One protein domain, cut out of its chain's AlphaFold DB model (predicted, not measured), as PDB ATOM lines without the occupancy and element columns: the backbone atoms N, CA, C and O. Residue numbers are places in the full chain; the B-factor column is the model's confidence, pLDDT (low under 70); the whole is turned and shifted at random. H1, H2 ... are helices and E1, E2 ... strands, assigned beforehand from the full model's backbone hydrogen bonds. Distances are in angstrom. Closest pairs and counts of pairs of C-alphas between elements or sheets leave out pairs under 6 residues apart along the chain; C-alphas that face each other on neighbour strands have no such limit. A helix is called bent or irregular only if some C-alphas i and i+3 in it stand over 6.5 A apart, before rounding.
ATOM      1  N   CYS A 319      35.145  22.533 -11.197       82.94
ATOM      2  CA  CYS A 319      34.018  22.119 -12.031       82.94
ATOM      3  C   CYS A 319      33.762  20.606 -12.004       82.94
ATOM      4  O   CYS A 319      32.620  20.182 -11.839       82.94
ATOM      5  N   GLU A 320      34.808  19.781 -12.089       83.38
ATOM      6  CA  GLU A 320      34.688  18.320 -11.947       83.38
ATOM      7  C   GLU A 320      34.302  17.915 -10.516       83.38
ATOM      8  O   GLU A 320      33.562  16.949 -10.304       83.38
ATOM      9  N   PHE A 321      34.762  18.675  -9.520       83.56
ATOM     10  CA  PHE A 321      34.356  18.473  -8.135       83.56
ATOM     11  C   PHE A 321      32.874  18.813  -7.923       83.56
ATOM     12  O   PHE A 321      32.161  18.040  -7.287       83.56
ATOM     13  N   ALA A 322      32.371  19.899  -8.520       86.94
ATOM     14  CA  ALA A 322      30.950  20.256  -8.476       86.94
ATOM     15  C   ALA A 322      30.052  19.177  -9.112       86.94
ATOM     16  O   ALA A 322      29.033  18.810  -8.532       86.94
ATOM     17  N   ASP A 323      30.459  18.601 -10.247       88.69
ATOM     18  CA  ASP A 323      29.752  17.465 -10.865       88.69
ATOM     19  C   ASP A 323      29.769  16.220  -9.954       88.69
ATOM     20  O   ASP A 323      28.770  15.509  -9.820       88.69
ATOM     21  N   THR A 324      30.875  15.982  -9.240       88.06
ATOM     22  CA  THR A 324      30.957  14.905  -8.238       88.06
ATOM     23  C   THR A 324      29.979  15.127  -7.083       88.06
ATOM     24  O   THR A 324      29.266  14.194  -6.708       88.06
ATOM     25  N   ILE A 325      29.891  16.354  -6.559       88.81
ATOM     26  CA  ILE A 325      28.915  16.734  -5.530       88.81
ATOM     27  C   ILE A 325      27.491  16.437  -6.020       88.81
ATOM     28  O   ILE A 325      26.719  15.808  -5.295       88.81
ATOM     29  N   MET A 326      27.145  16.822  -7.253       92.69
ATOM     30  CA  MET A 326      25.811  16.579  -7.821       92.69
ATOM     31  C   MET A 326      25.500  15.088  -7.993       92.69
ATOM     32  O   MET A 326      24.381  14.650  -7.732       92.69
ATOM     33  N   LYS A 327      26.486  14.273  -8.387       90.88
ATOM     34  CA  LYS A 327      26.330  12.811  -8.490       90.88
ATOM     35  C   LYS A 327      26.137  12.140  -7.132       90.88
ATOM     36  O   LYS A 327      25.384  11.173  -7.035       90.88
ATOM     37  N   GLN A 328      26.817  12.632  -6.098       90.31
ATOM     38  CA  GLN A 328      26.686  12.127  -4.729       90.31
ATOM     39  C   GLN A 328      25.395  12.600  -4.050       90.31
ATOM     40  O   GLN A 328      24.901  11.927  -3.148       90.31
ATOM     41  N   ASN A 329      24.818  13.708  -4.523       89.75
ATOM     42  CA  ASN A 329      23.592  14.297  -4.001       89.75
ATOM     43  C   ASN A 329      22.513  14.394  -5.096       89.75
ATOM     44  O   ASN A 329      22.186  15.491  -5.555       89.75
ATOM     45  N   PRO A 330      21.920  13.260  -5.522       86.62
ATOM     46  CA  PRO A 330      20.918  13.258  -6.590       86.62
ATOM     47  C   PRO A 330      19.646  14.039  -6.219       86.62
ATOM     48  O   PRO A 330      18.953  14.542  -7.105       86.62
ATOM     49  N   ASP A 331      19.343  14.160  -4.923       91.31
ATOM     50  CA  ASP A 331      18.310  15.055  -4.408       91.31
ATOM     51  C   ASP A 331      18.932  16.376  -3.939       91.31
ATOM     52  O   ASP A 331      19.457  16.492  -2.830       91.31
ATOM     53  N   VAL A 332      18.807  17.402  -4.783       89.69
ATOM     54  CA  VAL A 332      19.311  18.758  -4.520       89.69
ATOM     55  C   VAL A 332      18.737  19.354  -3.233       89.69
ATOM     56  O   VAL A 332      19.372  20.215  -2.633       89.69
ATOM     57  N   SER A 333      17.566  18.904  -2.767       86.19
ATOM     58  CA  SER A 333      16.964  19.410  -1.529       86.19
ATOM     59  C   SER A 333      17.684  18.978  -0.252       86.19
ATOM     60  O   SER A 333      17.497  19.624   0.779       86.19
ATOM     61  N   GLN A 334      18.498  17.920  -0.328       86.69
ATOM     62  CA  GLN A 334      19.266  17.372   0.793       86.69
ATOM     63  C   GLN A 334      20.736  17.813   0.788       86.69
ATOM     64  O   GLN A 334      21.459  17.512   1.734       86.69
ATOM     65  N   MET A 335      21.185  18.512  -0.260       85.38
ATOM     66  CA  MET A 335      22.551  19.029  -0.339       85.38
ATOM     67  C   MET A 335      22.838  20.027   0.786       85.38
ATOM     68  O   MET A 335      21.970  20.802   1.199       85.38
ATOM     69  N   ALA A 336      24.094  20.050   1.233       81.94
ATOM     70  CA  ALA A 336      24.556  21.064   2.165       81.94
ATOM     71  C   ALA A 336      24.552  22.457   1.509       81.94
ATOM     72  O   ALA A 336      24.724  22.613   0.300       81.94
ATOM     73  N   TYR A 337      24.406  23.502   2.326       78.19
ATOM     74  CA  TYR A 337      24.404  24.884   1.838       78.19
ATOM     75  C   TYR A 337      25.695  25.245   1.085       78.19
ATOM     76  O   TYR A 337      25.633  25.836   0.008       78.19
ATOM     77  N   GLY A 338      26.853  24.847   1.626       77.44
ATOM     78  CA  GLY A 338      28.151  25.062   0.984       77.44
ATOM     79  C   GLY A 338      28.250  24.391  -0.389       77.44
ATOM     80  O   GLY A 338      28.767  24.995  -1.323       77.44
ATOM     81  N   ASP A 339      27.659  23.205  -0.548       86.50
ATOM     82  CA  ASP A 339      27.637  22.476  -1.818       86.50
ATOM     83  C   ASP A 339      26.799  23.198  -2.876       86.50
ATOM     84  O   ASP A 339      27.205  23.286  -4.033       86.50
ATOM     85  N   TRP A 340      25.654  23.780  -2.494       87.94
ATOM     86  CA  TRP A 340      24.880  24.615  -3.415       87.94
ATOM     87  C   TRP A 340      25.685  25.814  -3.913       87.94
ATOM     88  O   TRP A 340      25.713  26.082  -5.115       87.94
ATOM     89  N   LEU A 341      26.326  26.545  -2.998       85.00
ATOM     90  CA  LEU A 341      27.128  27.716  -3.350       85.00
ATOM     91  C   LEU A 341      28.307  27.334  -4.240       85.00
ATOM     92  O   LEU A 341      28.568  28.002  -5.241       85.00
ATOM     93  N   PHE A 342      28.980  26.236  -3.899       84.62
ATOM     94  CA  PHE A 342      30.098  25.721  -4.663       84.62
ATOM     95  C   PHE A 342      29.670  25.323  -6.076       84.62
ATOM     96  O   PHE A 342      30.305  25.744  -7.038       84.62
ATOM     97  N   VAL A 343      28.566  24.586  -6.241       89.38
ATOM     98  CA  VAL A 343      28.062  24.200  -7.570       89.38
ATOM     99  C   VAL A 343      27.646  25.425  -8.394       89.38
ATOM    100  O   VAL A 343      27.974  25.491  -9.578       89.38
ATOM    101  N   LEU A 344      27.003  26.433  -7.788       88.94
ATOM    102  CA  LEU A 344      26.646  27.678  -8.485       88.94
ATOM    103  C   LEU A 344      27.863  28.516  -8.911       88.94
ATOM    104  O   LEU A 344      27.790  29.207  -9.925       88.94
ATOM    105  N   GLY A 345      28.947  28.505  -8.132       85.12
ATOM    106  CA  GLY A 345      30.158  29.288  -8.411       85.12
ATOM    107  C   GLY A 345      31.217  28.553  -9.239       85.12
ATOM    108  O   GLY A 345      32.021  29.191  -9.917       85.12
ATOM    109  N   SER A 346      31.232  27.222  -9.190       85.12
ATOM    110  CA  SER A 346      32.326  26.401  -9.723       85.12
ATOM    111  C   SER A 346      31.887  25.338 -10.729       85.12
ATOM    112  O   SER A 346      32.754  24.818 -11.424       85.12
ATOM    113  N   GLY A 347      30.593  25.015 -10.826       87.69
ATOM    114  CA  GLY A 347      30.080  23.925 -11.658       87.69
ATOM    115  C   GLY A 347      30.006  24.205 -13.159       87.69
ATOM    116  O   GLY A 347      30.372  25.271 -13.661       87.69
ATOM    117  N   ASN A 348      29.516  23.205 -13.891       88.75
ATOM    118  CA  ASN A 348      29.092  23.373 -15.279       88.75
ATOM    119  C   ASN A 348      27.687  23.998 -15.355       88.75
ATOM    120  O   ASN A 348      26.960  24.051 -14.359       88.75
ATOM    121  N   GLU A 349      27.294  24.465 -16.544       87.31
ATOM    122  CA  GLU A 349      25.992  25.124 -16.744       87.31
ATOM    123  C   GLU A 349      24.809  24.248 -16.313       87.31
ATOM    124  O   GLU A 349      23.856  24.749 -15.719       87.31
ATOM    125  N   LYS A 350      24.867  22.939 -16.577       90.44
ATOM    126  CA  LYS A 350      23.794  21.997 -16.242       90.44
ATOM    127  C   LYS A 350      23.618  21.873 -14.728       90.44
ATOM    128  O   LYS A 350      22.497  21.996 -14.234       90.44
ATOM    129  N   ASP A 351      24.707  21.639 -14.009       91.81
ATOM    130  CA  ASP A 351      24.703  21.432 -12.563       91.81
ATOM    131  C   ASP A 351      24.290  22.709 -11.830       91.81
ATOM    132  O   ASP A 351      23.400  22.687 -10.974       91.81
ATOM    133  N   ALA A 352      24.851  23.851 -12.240       90.81
ATOM    134  CA  ALA A 352      24.470  25.153 -11.710       90.81
ATOM    135  C   ALA A 352      22.996  25.472 -11.992       90.81
ATOM    136  O   ALA A 352      22.288  25.942 -11.101       90.81
ATOM    137  N   GLN A 353      22.486  25.156 -13.188       90.94
ATOM    138  CA  GLN A 353      21.074  25.346 -13.520       90.94
ATOM    139  C   GLN A 353      20.156  24.453 -12.674       90.94
ATOM    140  O   GLN A 353      19.070  24.890 -12.277       90.94
ATOM    141  N   GLN A 354      20.572  23.221 -12.373       92.19
ATOM    142  CA  GLN A 354      19.810  22.302 -11.530       92.19
ATOM    143  C   GLN A 354      19.702  22.832 -10.091       92.19
ATOM    144  O   GLN A 354      18.597  22.908  -9.544       92.19
ATOM    145  N   VAL A 355      20.819  23.283  -9.510       92.81
ATOM    146  CA  VAL A 355      20.837  23.922  -8.184       92.81
ATOM    147  C   VAL A 355      20.048  25.233  -8.189       92.81
ATOM    148  O   VAL A 355      19.222  25.469  -7.305       92.81
ATOM    149  N   TRP A 356      20.222  26.069  -9.214       92.12
ATOM    150  CA  TRP A 356      19.523  27.348  -9.321       92.12
ATOM    151  C   TRP A 356      18.008  27.179  -9.433       92.12
ATOM    152  O   TRP A 356      17.261  27.878  -8.754       92.12
ATOM    153  N   THR A 357      17.538  26.216 -10.229       91.69
ATOM    154  CA  THR A 357      16.105  25.908 -10.358       91.69
ATOM    155  C   THR A 357      15.499  25.525  -9.010       91.69
ATOM    156  O   THR A 357      14.367  25.905  -8.707       91.69
ATOM    157  N   PHE A 358      16.255  24.811  -8.172       90.56
ATOM    158  CA  PHE A 358      15.821  24.488  -6.820       90.56
ATOM    159  C   PHE A 358      15.781  25.721  -5.906       90.56
ATOM    160  O   PHE A 358      14.842  25.829  -5.118       90.56
ATOM    161  N   LEU A 359      16.765  26.622  -5.980       88.25
ATOM    162  CA  LEU A 359      16.908  27.757  -5.059       88.25
ATOM    163  C   LEU A 359      16.112  29.007  -5.447       88.25
ATOM    164  O   LEU A 359      15.765  29.796  -4.568       88.25
ATOM    165  N   ASN A 360      15.818  29.207  -6.732       86.00
ATOM    166  CA  ASN A 360      15.170  30.415  -7.232       86.00
ATOM    167  C   ASN A 360      13.829  30.669  -6.517       86.00
ATOM    168  O   ASN A 360      12.938  29.819  -6.494       86.00
ATOM    169  N   GLY A 361      13.695  31.843  -5.893       75.38
ATOM    170  CA  GLY A 361      12.509  32.224  -5.119       75.38
ATOM    171  C   GLY A 361      12.368  31.554  -3.740       75.38
ATOM    172  O   GLY A 361      11.470  31.934  -2.977       75.38
ATOM    173  N   LYS A 362      13.248  30.612  -3.371       80.75
ATOM    174  CA  LYS A 362      13.300  30.026  -2.022       80.75
ATOM    175  C   LYS A 362      14.130  30.886  -1.078       80.75
ATOM    176  O   LYS A 362      15.030  31.614  -1.484       80.75
ATOM    177  N   GLY A 363      13.802  30.806   0.210       77.25
ATOM    178  CA  GLY A 363      14.620  31.406   1.254       77.25
ATOM    179  C   GLY A 363      15.903  30.600   1.434       77.25
ATOM    180  O   GLY A 363      15.845  29.455   1.871       77.25
ATOM    181  N   ILE A 364      17.040  31.207   1.113       75.25
ATOM    182  CA  ILE A 364      18.368  30.621   1.256       75.25
ATOM    183  C   ILE A 364      18.918  31.021   2.630       75.25
ATOM    184  O   ILE A 364      19.026  32.223   2.896       75.25
ATOM    185  N   PRO A 365      19.239  30.062   3.519       73.88
ATOM    186  CA  PRO A 365      19.895  30.355   4.784       73.88
ATOM    187  C   PRO A 365      21.355  30.722   4.511       73.88
ATOM    188  O   PRO A 365      22.195  29.860   4.309       73.88
ATOM    189  N   VAL A 366      21.643  32.018   4.497       72.69
ATOM    190  CA  VAL A 366      22.982  32.576   4.264       72.69
ATOM    191  C   VAL A 366      23.925  32.317   5.446       72.69
ATOM    192  O   VAL A 366      25.141  32.267   5.305       72.69
ATOM    193  N   SER A 367      23.358  32.139   6.634       74.12
ATOM    194  CA  SER A 367      24.077  31.625   7.792       74.12
ATOM    195  C   SER A 367      23.143  30.815   8.678       74.12
ATOM    196  O   SER A 367      21.921  31.022   8.688       74.12
ATOM    197  N   SER A 368      23.715  29.918   9.470       69.56
ATOM    198  CA  SER A 368      23.020  29.180  10.522       69.56
ATOM    199  C   SER A 368      23.937  28.999  11.739       69.56
ATOM    200  O   SER A 368      25.075  29.462  11.747       69.56
ATOM    201  N   GLN A 369      23.441  28.353  12.799       72.00
ATOM    202  CA  GLN A 369      24.304  27.974  13.925       72.00
ATOM    203  C   GLN A 369      25.317  26.888  13.541       72.00
ATOM    204  O   GLN A 369      26.397  26.850  14.116       72.00
ATOM    205  N   GLU A 370      24.962  26.031  12.584       69.12
ATOM    206  CA  GLU A 370      25.793  24.921  12.101       69.12
ATOM    207  C   GLU A 370      26.738  25.367  10.973       69.12
ATOM    208  O   GLU A 370      27.797  24.781  10.792       69.12
ATOM    209  N   HIS A 371      26.389  26.451  10.271       71.75
ATOM    210  CA  HIS A 371      27.181  27.071   9.208       71.75
ATOM    211  C   HIS A 371      27.268  28.584   9.440       71.75
ATOM    212  O   HIS A 371      26.497  29.355   8.847       71.75
ATOM    213  N   PRO A 372      28.130  29.032  10.367       80.31
ATOM    214  CA  PRO A 372      28.292  30.446  10.637       80.31
ATOM    215  C   PRO A 372      29.106  31.105   9.517       80.31
ATOM    216  O   PRO A 372      30.112  30.566   9.074       80.31
ATOM    217  N   ALA A 373      28.703  32.298   9.086       86.50
ATOM    218  CA  ALA A 373      29.405  33.048   8.044       86.50
ATOM    219  C   ALA A 373      30.157  34.232   8.655       86.50
ATOM    220  O   ALA A 373      29.585  34.998   9.436       86.50
ATOM    221  N   LYS A 374      31.428  34.427   8.296       90.94
ATOM    222  CA  LYS A 374      32.193  35.597   8.742       90.94
ATOM    223  C   LYS A 374      31.974  36.763   7.792       90.94
ATOM    224  O   LYS A 374      32.178  36.632   6.591       90.94
ATOM    225  N   VAL A 375      31.617  37.930   8.318       91.94
ATOM    226  CA  VAL A 375      31.537  39.161   7.522       91.94
ATOM    227  C   VAL A 375      32.949  39.650   7.216       91.94
ATOM    228  O   VAL A 375      33.676  40.041   8.124       91.94
ATOM    229  N   ILE A 376      33.333  39.658   5.945       93.81
ATOM    230  CA  ILE A 376      34.614  40.200   5.470       93.81
ATOM    231  C   ILE A 376      34.470  41.685   5.125       93.81
ATOM    232  O   ILE A 376      35.330  42.496   5.460       93.81
ATOM    233  N   GLY A 377      33.343  42.064   4.521       92.25
ATOM    234  CA  GLY A 377      33.001  43.450   4.211       92.25
ATOM    235  C   GLY A 377      31.491  43.643   4.168       92.25
ATOM    236  O   GLY A 377      30.758  42.712   3.845       92.25
ATOM    237  N   ALA A 378      31.013  44.836   4.514       91.69
ATOM    238  CA  ALA A 378      29.585  45.116   4.566       91.69
ATOM    239  C   ALA A 378      29.275  46.583   4.256       91.69
ATOM    240  O   ALA A 378      29.901  47.496   4.792       91.69
ATOM    241  N   THR A 379      28.268  46.790   3.417       91.88
ATOM    242  CA  THR A 379      27.608  48.065   3.127       91.88
ATOM    243  C   THR A 379      26.089  47.845   3.174       91.88
ATOM    244  O   THR A 379      25.642  46.697   3.231       91.88
ATOM    245  N   PRO A 380      25.258  48.904   3.139       89.25
ATOM    246  CA  PRO A 380      23.812  48.745   2.976       89.25
ATOM    247  C   PRO A 380      23.419  47.891   1.761       89.25
ATOM    248  O   PRO A 380      22.419  47.183   1.802       89.25
ATOM    249  N   GLU A 381      24.200  47.929   0.685       90.19
ATOM    250  CA  GLU A 381      23.862  47.303  -0.597       90.19
ATOM    251  C   GLU A 381      24.535  45.943  -0.807       90.19
ATOM    252  O   GLU A 381      24.081  45.155  -1.636       90.19
ATOM    253  N   GLU A 382      25.603  45.648  -0.067       89.69
ATOM    254  CA  GLU A 382      26.449  44.483  -0.318       89.69
ATOM    255  C   GLU A 382      27.044  43.909   0.971       89.69
ATOM    256  O   GLU A 382      27.607  44.643   1.783       89.69
ATOM    257  N   LEU A 383      26.985  42.584   1.124       89.00
ATOM    258  CA  LEU A 383      27.713  41.835   2.149       89.00
ATOM    259  C   LEU A 383      28.681  40.855   1.489       89.00
ATOM    260  O   LEU A 383      28.269  40.030   0.680       89.00
ATOM    261  N   LYS A 384      29.950  40.906   1.879       90.88
ATOM    262  CA  LYS A 384      30.986  39.941   1.503       90.88
ATOM    263  C   LYS A 384      31.232  39.016   2.678       90.88
ATOM    264  O   LYS A 384      31.600  39.487   3.757       90.88
ATOM    265  N   LEU A 385      31.012  37.729   2.476       88.38
ATOM    266  CA  LEU A 385      31.038  36.712   3.515       88.38
ATOM    267  C   LEU A 385      32.075  35.640   3.186       88.38
ATOM    268  O   LEU A 385      32.280  35.348   2.013       88.38
ATOM    269  N   ALA A 386      32.691  35.092   4.232       87.19
ATOM    270  CA  ALA A 386      33.429  33.836   4.206       87.19
ATOM    271  C   ALA A 386      32.536  32.736   4.794       87.19
ATOM    272  O   ALA A 386      32.081  32.886   5.938       87.19
ATOM    273  N   THR A 387      32.251  31.679   4.035       79.31
ATOM    274  CA  THR A 387      31.301  30.625   4.430       79.31
ATOM    275  C   THR A 387      31.925  29.240   4.583       79.31
ATOM    276  O   THR A 387      31.330  28.395   5.254       79.31
ATOM    277  N   THR A 388      33.127  29.018   4.047       74.44
ATOM    278  CA  THR A 388      33.936  27.815   4.298       74.44
ATOM    279  C   THR A 388      34.942  28.033   5.431       74.44
ATOM    280  O   THR A 388      35.365  29.161   5.692       74.44
ATOM    281  N   ASP A 389      35.353  26.956   6.106       71.50
ATOM    282  CA  ASP A 389      36.344  27.037   7.188       71.50
ATOM    283  C   ASP A 389      37.687  27.613   6.709       71.50
ATOM    284  O   ASP A 389      38.293  28.420   7.419       71.50
ATOM    285  N   ASP A 390      38.124  27.246   5.501       71.12
ATOM    286  CA  ASP A 390      39.367  27.738   4.898       71.12
ATOM    287  C   ASP A 390      39.281  29.248   4.620       71.12
ATOM    288  O   ASP A 390      40.125  30.019   5.081       71.12
ATOM    289  N   ASP A 391      38.210  29.713   3.968       79.69
ATOM    290  CA  ASP A 391      38.024  31.139   3.673       79.69
ATOM    291  C   ASP A 391      37.827  31.978   4.957       79.69
ATOM    292  O   ASP A 391      38.291  33.122   5.049       79.69
ATOM    293  N   ILE A 392      37.200  31.410   5.998       81.81
ATOM    294  CA  ILE A 392      37.073  32.038   7.325       81.81
ATOM    295  C   ILE A 392      38.451  32.240   7.973       81.81
ATOM    296  O   ILE A 392      38.689  33.301   8.573       81.81
ATOM    297  N   GLN A 393      39.347  31.251   7.865       80.50
ATOM    298  CA  GLN A 393      40.725  31.335   8.365       80.50
ATOM    299  C   GLN A 393      41.554  32.346   7.565       80.50
ATOM    300  O   GLN A 393      42.276  33.153   8.157       80.50
ATOM    301  N   GLU A 394      41.394  32.366   6.243       83.50
ATOM    302  CA  GLU A 394      42.119  33.267   5.339       83.50
ATOM    303  C   GLU A 394      41.563  34.706   5.314       83.50
ATOM    304  O   GLU A 394      42.202  35.603   4.767       83.50
ATOM    305  N   ASN A 395      40.413  34.973   5.948       87.50
ATOM    306  CA  ASN A 395      39.661  36.237   5.836       87.50
ATOM    307  C   ASN A 395      39.297  36.594   4.388       87.50
ATOM    308  O   ASN A 395      39.308  37.766   3.996       87.50
ATOM    309  N   LYS A 396      38.963  35.579   3.597       84.62
ATOM    310  CA  LYS A 396      38.636  35.709   2.182       84.62
ATOM    311  C   LYS A 396      37.131  35.566   1.987       84.62
ATOM    312  O   LYS A 396      36.498  34.752   2.638       84.62
ATOM    313  N   ALA A 397      36.537  36.394   1.131       86.25
ATOM    314  CA  ALA A 397      35.119  36.259   0.809       86.25
ATOM    315  C   ALA A 397      34.923  35.279  -0.355       86.25
ATOM    316  O   ALA A 397      35.535  35.461  -1.407       86.25
ATOM    317  N   ASP A 398      34.042  34.301  -0.170       80.12
ATOM    318  CA  ASP A 398      33.595  33.296  -1.148       80.12
ATOM    319  C   ASP A 398      32.120  33.493  -1.545       80.12
ATOM    320  O   ASP A 398      31.664  33.001  -2.580       80.12
ATOM    321  N   VAL A 399      31.371  34.278  -0.765       86.81
ATOM    322  CA  VAL A 399      29.986  34.651  -1.062       86.81
ATOM    323  C   VAL A 399      29.830  36.164  -1.038       86.81
ATOM    324  O   VAL A 399      30.164  36.833  -0.061       86.81
ATOM    325  N   THR A 400      29.255  36.719  -2.104       88.62
ATOM    326  CA  THR A 400      28.808  38.119  -2.122       88.62
ATOM    327  C   THR A 400      27.291  38.170  -2.192       88.62
ATOM    328  O   THR A 400      26.685  37.656  -3.124       88.62
ATOM    329  N   LEU A 401      26.651  38.811  -1.223       87.31
ATOM    330  CA  LEU A 401      25.219  39.077  -1.254       87.31
ATOM    331  C   LEU A 401      24.981  40.511  -1.682       87.31
ATOM    332  O   LEU A 401      25.385  41.437  -0.979       87.31
ATOM    333  N   ARG A 402      24.258  40.695  -2.779       87.81
ATOM    334  CA  ARG A 402      23.794  42.003  -3.222       87.81
ATOM    335  C   ARG A 402      22.336  42.191  -2.830       87.81
ATOM    336  O   ARG A 402      21.490  41.351  -3.129       87.81
ATOM    337  N   MET A 403      22.033  43.291  -2.160       85.31
ATOM    338  CA  MET A 403      20.693  43.589  -1.669       85.31
ATOM    339  C   MET A 403      19.931  44.390  -2.726       85.31
ATOM    340  O   MET A 403      20.369  45.473  -3.107       85.31
ATOM    341  N   ALA A 404      18.782  43.893  -3.193       82.12
ATOM    342  CA  ALA A 404      17.920  44.665  -4.095       82.12
ATOM    343  C   ALA A 404      17.312  45.893  -3.393       82.12
ATOM    344  O   ALA A 404      17.097  46.925  -4.020       82.12
ATOM    345  N   THR A 405      17.062  45.785  -2.084       83.25
ATOM    346  CA  THR A 405      16.713  46.909  -1.206       83.25
ATOM    347  C   THR A 405      17.819  47.077  -0.165       83.25
ATOM    348  O   THR A 405      18.071  46.112   0.561       83.25
ATOM    349  N   PRO A 406      18.461  48.256  -0.050       85.31
ATOM    350  CA  PRO A 406      19.533  48.467   0.916       85.31
ATOM    351  C   PRO A 406      19.111  48.143   2.354       85.31
ATOM    352  O   PRO A 406      18.018  48.503   2.798       85.31
ATOM    353  N   LEU A 407      19.996  47.485   3.103       83.94
ATOM    354  CA  LEU A 407      19.822  47.248   4.529       83.94
ATOM    355  C   LEU A 407      19.777  48.592   5.274       83.94
ATOM    356  O   LEU A 407      20.612  49.465   5.019       83.94
ATOM    357  N   PRO A 408      18.866  48.768   6.248       87.25
ATOM    358  CA  PRO A 408      18.926  49.908   7.151       87.25
ATOM    359  C   PRO A 408      20.305  49.987   7.810       87.25
ATOM    360  O   PRO A 408      20.832  48.964   8.243       87.25
ATOM    361  N   ALA A 409      20.867  51.189   7.961       85.50
ATOM    362  CA  ALA A 409      22.222  51.369   8.497       85.50
ATOM    363  C   ALA A 409      22.444  50.661   9.852       85.50
ATOM    364  O   ALA A 409      23.506  50.100  10.096       85.50
ATOM    365  N   ALA A 410      21.417  50.614  10.709       85.19
ATOM    366  CA  ALA A 410      21.458  49.927  12.002       85.19
ATOM    367  C   ALA A 410      21.516  48.384  11.913       85.19
ATOM    368  O   ALA A 410      21.732  47.725  12.928       85.19
ATOM    369  N   GLN A 411      21.283  47.806  10.733       83.69
ATOM    370  CA  GLN A 411      21.255  46.363  10.473       83.69
ATOM    371  C   GLN A 411      22.444  45.882   9.633       83.69
ATOM    372  O   GLN A 411      22.581  44.678   9.428       83.69
ATOM    373  N   VAL A 412      23.309  46.790   9.164       87.75
ATOM    374  CA  VAL A 412      24.545  46.420   8.464       87.75
ATOM    375  C   VAL A 412      25.515  45.808   9.485       87.75
ATOM    376  O   VAL A 412      25.916  46.498  10.429       87.75
ATOM    377  N   PRO A 413      25.882  44.518   9.359       88.25
ATOM    378  CA  PRO A 413      26.792  43.879  10.295       88.25
ATOM    379  C   PRO A 413      28.215  44.420  10.123       88.25
ATOM    380  O   PRO A 413      28.628  44.790   9.028       88.25
ATOM    381  N   GLN A 414      28.985  44.458  11.209       90.56
ATOM    382  CA  GLN A 414      30.364  44.947  11.161       90.56
ATOM    383  C   GLN A 414      31.305  43.884  10.570       90.56
ATOM    384  O   GLN A 414      31.113  42.696  10.854       90.56
ATOM    385  N   PRO A 415      32.350  44.265   9.816       93.44
ATOM    386  CA  PRO A 415      33.420  43.343   9.438       93.44
ATOM    387  C   PRO A 415      33.997  42.594  10.651       93.44
ATOM    388  O   PRO A 415      34.112  43.142  11.746       93.44
ATOM    389  N   GLY A 416      34.319  41.317  10.464       90.06
ATOM    390  CA  GLY A 416      34.735  40.384  11.512       90.06
ATOM    391  C   GLY A 416      33.584  39.752  12.305       90.06
ATOM    392  O   GLY A 416      33.824  38.806  13.054       90.06
ATOM    393  N   THR A 417      32.341  40.223  12.143       91.56
ATOM    394  CA  THR A 417      31.173  39.613  12.800       91.56
ATOM    395  C   THR A 417      30.958  38.192  12.283       91.56
ATOM    396  O   THR A 417      30.895  37.980  11.075       91.56
ATOM    397  N   MET A 418      30.777  37.232  13.191       88.38
ATOM    398  CA  MET A 418      30.281  35.899  12.843       88.38
ATOM    399  C   MET A 418      28.752  35.912  12.846       88.38
ATOM    400  O   MET A 418      28.118  36.065  13.893       88.38
ATOM    401  N   LEU A 419      28.152  35.752  11.673       85.88
ATOM    402  CA  LEU A 419      26.721  35.546  11.515       85.88
ATOM    403  C   LEU A 419      26.415  34.084  11.854       85.88
ATOM    404  O   LEU A 419      26.761  33.189  11.098       85.88
ATOM    405  N   SER A 420      25.787  33.838  13.002       71.06
ATOM    406  CA  SER A 420      25.387  32.494  13.465       71.06
ATOM    407  C   SER A 420      23.871  32.360  13.688       71.06
ATOM    408  O   SER A 420      23.387  31.420  14.314       71.06
ATOM    409  N   GLY A 421      23.094  33.325  13.183       65.69
ATOM    410  CA  GLY A 421      21.627  33.304  13.179       65.69
ATOM    411  C   GLY A 421      21.065  32.889  11.819       65.69
ATOM    412  O   GLY A 421      21.791  32.902  10.832       65.69
ATOM    413  N   LYS A 422      19.764  32.568  11.746       64.75
ATOM    414  CA  LYS A 422      19.063  32.262  10.483       64.75
ATOM    415  C   LYS A 422      18.884  33.532   9.639       64.75
ATOM    416  O   LYS A 422      17.796  34.104   9.609       64.75
ATOM    417  N   TRP A 423      19.949  34.002   8.994       70.38
ATOM    418  CA  TRP A 423      19.848  35.008   7.938       70.38
ATOM    419  C   TRP A 423      19.294  34.319   6.700       70.38
ATOM    420  O   TRP A 423      19.960  33.472   6.120       70.38
ATOM    421  N   VAL A 424      18.056  34.641   6.329       70.50
ATOM    422  CA  VAL A 424      17.385  34.037   5.175       70.50
ATOM    423  C   VAL A 424      17.079  35.122   4.157       70.50
ATOM    424  O   VAL A 424      16.417  36.104   4.493       70.50
ATOM    425  N   GLY A 425      17.540  34.935   2.922       75.88
ATOM    426  CA  GLY A 425      17.254  35.821   1.795       75.88
ATOM    427  C   GLY A 425      16.709  35.042   0.605       75.88
ATOM    428  O   GLY A 425      17.098  33.899   0.386       75.88
ATOM    429  N   LYS A 426      15.800  35.639  -0.168       83.38
ATOM    430  CA  LYS A 426      15.327  35.045  -1.427       83.38
ATOM    431  C   LYS A 426      16.188  35.538  -2.579       83.38
ATOM    432  O   LYS A 426      16.117  36.721  -2.915       83.38
ATOM    433  N   ALA A 427      16.987  34.656  -3.173       84.12
ATOM    434  CA  ALA A 427      17.801  35.023  -4.326       84.12
ATOM    435  C   ALA A 427      16.955  35.108  -5.607       84.12
ATOM    436  O   ALA A 427      16.081  34.271  -5.835       84.12
ATOM    437  N   THR A 428      17.233  36.111  -6.440       84.56
ATOM    438  CA  THR A 428      16.623  36.309  -7.770       84.56
ATOM    439  C   THR A 428      17.596  36.189  -8.922       84.56
ATOM    440  O   THR A 428      17.176  36.011 -10.061       84.56
ATOM    441  N   SER A 429      18.891  36.286  -8.648       87.56
ATOM    442  CA  SER A 429      19.933  35.965  -9.614       87.56
ATOM    443  C   SER A 429      21.171  35.461  -8.891       87.56
ATOM    444  O   SER A 429      21.381  35.786  -7.717       87.56
ATOM    445  N   TYR A 430      22.012  34.735  -9.618       89.25
ATOM    446  CA  TYR A 430      23.366  34.415  -9.196       89.25
ATOM    447  C   TYR A 430      24.369  34.807 -10.281       89.25
ATOM    448  O   TYR A 430      24.013  34.977 -11.450       89.25
ATOM    449  N   THR A 431      25.624  34.995  -9.893       87.56
ATOM    450  CA  THR A 431      26.736  35.239 -10.813       87.56
ATOM    451  C   THR A 431      27.994  34.574 -10.249       87.56
ATOM    452  O   THR A 431      28.385  34.914  -9.130       87.56
ATOM    453  N   PRO A 432      28.626  33.635 -10.975       84.12
ATOM    454  CA  PRO A 432      29.923  33.080 -10.590       84.12
ATOM    455  C   PRO A 432      30.984  34.180 -10.509       84.12
ATOM    456  O   PRO A 432      31.007  35.087 -11.346       84.12
ATOM    457  N   LEU A 433      31.852  34.117  -9.500       79.12
ATOM    458  CA  LEU A 433      32.906  35.106  -9.286       79.12
ATOM    459  C   LEU A 433      34.274  34.551  -9.688       79.12
ATOM    460  O   LEU A 433      34.589  33.424  -9.311       79.12
ATOM    461  N   PRO A 434      35.121  35.345 -10.376       70.75
ATOM    462  CA  PRO A 434      36.470  34.919 -10.730       70.75
ATOM    463  C   PRO A 434      37.325  34.665  -9.492       70.75
ATOM    464  O   PRO A 434      37.141  35.349  -8.480       70.75
ATOM    465  N   PRO A 435      38.297  33.734  -9.571       66.00
ATOM    466  CA  PRO A 435      39.297  33.561  -8.527       66.00
ATOM    467  C   PRO A 435      39.940  34.901  -8.163       66.00
ATOM    468  O   PRO A 435      40.199  35.738  -9.032       66.00
ATOM    469  N   ALA A 436      40.218  35.107  -6.876       59.72
ATOM    470  CA  ALA A 436      40.947  36.289  -6.435       59.72
ATOM    471  C   ALA A 436      42.306  36.375  -7.160       59.72
ATOM    472  O   ALA A 436      42.991  35.366  -7.353       59.72
ATOM    473  N   ALA A 437      42.698  37.584  -7.577       43.06
ATOM    474  CA  ALA A 437      43.935  37.804  -8.322       43.06
ATOM    475  C   ALA A 437      45.148  37.229  -7.562       43.06
ATOM    476  O   ALA A 437      45.410  37.616  -6.426       43.06
ATOM    477  N   CYS A 459      32.212  24.151 -18.480       78.12
ATOM    478  CA  CYS A 459      32.347  24.800 -17.173       78.12
ATOM    479  C   CYS A 459      31.944  26.277 -17.248       78.12
ATOM    480  O   CYS A 459      32.218  26.940 -18.251       78.12
ATOM    481  N   LEU A 460      31.321  26.799 -16.185       71.06
ATOM    482  CA  LEU A 460      30.970  28.218 -16.116       71.06
ATOM    483  C   LEU A 460      32.221  29.099 -16.316       71.06
ATOM    484  O   LEU A 460      33.323  28.712 -15.918       71.06
ATOM    485  N   PRO A 461      32.104  30.293 -16.922       60.47
ATOM    486  CA  PRO A 461      33.197  31.257 -16.934       60.47
ATOM    487  C   PRO A 461      33.556  31.650 -15.495       60.47
ATOM    488  O   PRO A 461      32.662  31.790 -14.663       60.47
ATOM    489  N   ASN A 462      34.845  31.873 -15.207       60.28
ATOM    490  CA  ASN A 462      35.314  32.389 -13.912       60.28
ATOM    491  C   ASN A 462      35.101  31.446 -12.703       60.28
ATOM    492  O   ASN A 462      34.803  31.912 -11.613       60.28
ATOM    493  N   THR A 463      35.257  30.132 -12.862       58.91
ATOM    494  CA  THR A 463      35.059  29.158 -11.770       58.91
ATOM    495  C   THR A 463      36.162  29.204 -10.702       58.91
ATOM    496  O   THR A 463      37.330  29.451 -11.006       58.91
ATOM    497  N   GLY A 464      35.798  28.941  -9.438       60.16
ATOM    498  CA  GLY A 464      36.734  28.817  -8.308       60.16
ATOM    499  C   GLY A 464      36.942  30.070  -7.442       60.16
ATOM    500  O   GLY A 464      37.755  30.028  -6.521       60.16
ATOM    501  N   GLY A 465      36.232  31.174  -7.704       64.88
ATOM    502  CA  GLY A 465      36.300  32.405  -6.900       64.88
ATOM    503  C   GLY A 465      35.094  32.698  -6.008       64.88
ATOM    504  O   GLY A 465      35.095  33.719  -5.323       64.88
ATOM    505  N   GLY A 466      34.084  31.824  -6.008       78.94
ATOM    506  CA  GLY A 466      32.870  31.975  -5.206       78.94
ATOM    507  C   GLY A 466      31.628  32.332  -6.025       78.94
ATOM    508  O   GLY A 466      31.610  32.210  -7.252       78.94
ATOM    509  N   VAL A 467      30.567  32.774  -5.347       85.31
ATOM    510  CA  VAL A 467      29.285  33.123  -5.981       85.31
ATOM    511  C   VAL A 467      28.718  34.432  -5.439       85.31
ATOM    512  O   VAL A 467      28.704  34.693  -4.234       85.31
ATOM    513  N   MET A 468      28.209  35.271  -6.340       85.62
ATOM    514  CA  MET A 468      27.387  36.422  -5.991       85.62
ATOM    515  C   MET A 468      25.907  36.054  -6.086       85.62
ATOM    516  O   MET A 468      25.468  35.554  -7.118       85.62
ATOM    517  N   LEU A 469      25.127  36.341  -5.046       86.06
ATOM    518  CA  LEU A 469      23.675  36.173  -5.009       86.06
ATOM    519  C   LEU A 469      22.997  37.539  -4.857       86.06
ATOM    520  O   LEU A 469      23.306  38.282  -3.927       86.06
ATOM    521  N   THR A 470      22.033  37.855  -5.721       85.12
ATOM    522  CA  THR A 470      21.185  39.048  -5.557       85.12
ATOM    523  C   THR A 470      19.912  38.664  -4.818       85.12
ATOM    524  O   THR A 470      19.183  37.790  -5.283       85.12
ATOM    525  N   LEU A 471      19.626  39.316  -3.693       82.06
ATOM    526  CA  LEU A 471      18.487  39.024  -2.820       82.06
ATOM    527  C   LEU A 471      17.359  40.054  -2.999       82.06
ATOM    528  O   LEU A 471      17.624  41.254  -3.023       82.06
ATOM    529  N   THR A 472      16.100  39.605  -3.076       71.56
ATOM    530  CA  THR A 472      14.911  40.477  -3.259       71.56
ATOM    531  C   THR A 472      14.466  41.224  -2.011       71.56
ATOM    532  O   THR A 472      13.918  42.317  -2.115       71.56
ATOM    533  N   GLU A 473      14.708  40.659  -0.833       63.31
ATOM    534  CA  GLU A 473      14.399  41.279   0.453       63.31
ATOM    535  C   GLU A 473      15.635  41.207   1.349       63.31
ATOM    536  O   GLU A 473      16.361  40.207   1.334       63.31
ATOM    537  N   GLY A 474      15.862  42.261   2.139       54.91
ATOM    538  CA  GLY A 474      16.886  42.261   3.178       54.91
ATOM    539  C   GLY A 474      16.664  41.084   4.126       54.91
ATOM    540  O   GLY A 474      15.541  40.819   4.562       54.91
ATOM    541  N   ALA A 475      17.729  40.344   4.417       53.94
ATOM    542  CA  ALA A 475      17.644  39.169   5.264       53.94
ATOM    543  C   ALA A 475      17.096  39.538   6.653       53.94
ATOM    544  O   ALA A 475      17.645  40.373   7.373       53.94
ATOM    545  N   LYS A 476      15.987  38.906   7.047       54.62
ATOM    546  CA  LYS A 476      15.374  39.126   8.363       54.62
ATOM    547  C   LYS A 476      16.186  38.393   9.431       54.62
ATOM    548  O   LYS A 476      15.920  37.236   9.739       54.62
ATOM    549  N   GLY A 477      17.181  39.061  10.004       46.88
ATOM    550  CA  GLY A 477      17.901  38.556  11.170       46.88
ATOM    551  C   GLY A 477      17.077  38.715  12.453       46.88
ATOM    552  O   GLY A 477      16.726  39.829  12.838       46.88
TER     553      GLY A 477
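This is residues 319 to 437 and 459 to 477 of the 500 residues of an uncharacterized protein of Acidobacteria bacterium (UniProt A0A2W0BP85). A six-stranded sheet is folded back on itself into two leaves, with a cluster of three helices, H1, H2 and H3, at one end of the long axis. H2 packs on the sheet, H1 is on the far side of H2, and the small helix H4 covers the edge strand E2. The printed part has 138 residues, in the order H1 H2 H3 E1 E2 E3 H4 E4 E5 E6, and its class is mixed, helices and strands. The sheet runs E1 E5 E6 E4 E3 E2 and is mixed. The whole is compact, with a radius of gyration of the C-alphas of 14.0 A and spans of 42 by 31 by 27 A.

Find C-alpha 319 at (34.018, 22.119, -12.031); from there H1 runs to residue 328, over 14.4 A. H2 is residues 337 to 346, 14.1 A, and H3 residues 349 to 359, 15.0 A. E1 follows at residues 363 to 367, E2 at 373 to 378, E3 at 382 to 386, H4 at 389 to 394 and E4 at 399 to 403. E5, residues 423 to 432, spans 21.2 A and bends by 88 degrees at residue 428. E6, residues 467 to 471, ends at C-alpha 471, (18.487, 39.024, -2.820).

Look first at the folded sheet, one sheet bent back into two leaves: E1 and E5 face E4, E3 and E2, with E6 as the hinge. E5 is staggered, pairing with E1 over residues 423 to 426 (N 364 and O 425, 2.8 A) and with E6 over 427 to 432 (N 431 and O 468, 2.8 A), antiparallel both times. E6 and E4 are parallel, with N 402 and O 469 at 2.8 A. E4 and E3 are antiparallel, N 401 and O 383 at 2.8 A; E2 and E3 form a hairpin, N 376 and O 384 at 2.8 A. H2 is on the sheet over E6 at a height of 8.2 A, slantwise to the strands at 56 degrees to E6 on the local plane; the closest C-alphas of H2 and E6 are those of Gly 345 and Val 467, 4.6 A apart. On the same face, H4 is over E2 at 9.0 A, along it. H3 only grazes the sheet. H2 touches H1, Ala 322 and Val 343 having the closest C-alphas, 5.0 A. In each helix every O i to N i+4 pair is within hydrogen-bond range.

The farthest C-alphas, of Lys 327 and Ala 410, are 42.7 A apart. Residues 438 to 458 are not printed, and C-alphas 437 and 459 are 19.5 A apart across the cut. The link from E4 to E5 is long, residues 404 to 422; its residues 418 to 419 pair antiparallel with 373 to 374 of E2. Confidence is under 70 at 17 residues, among them 435 to 437, 461 to 465 and 473 to 477.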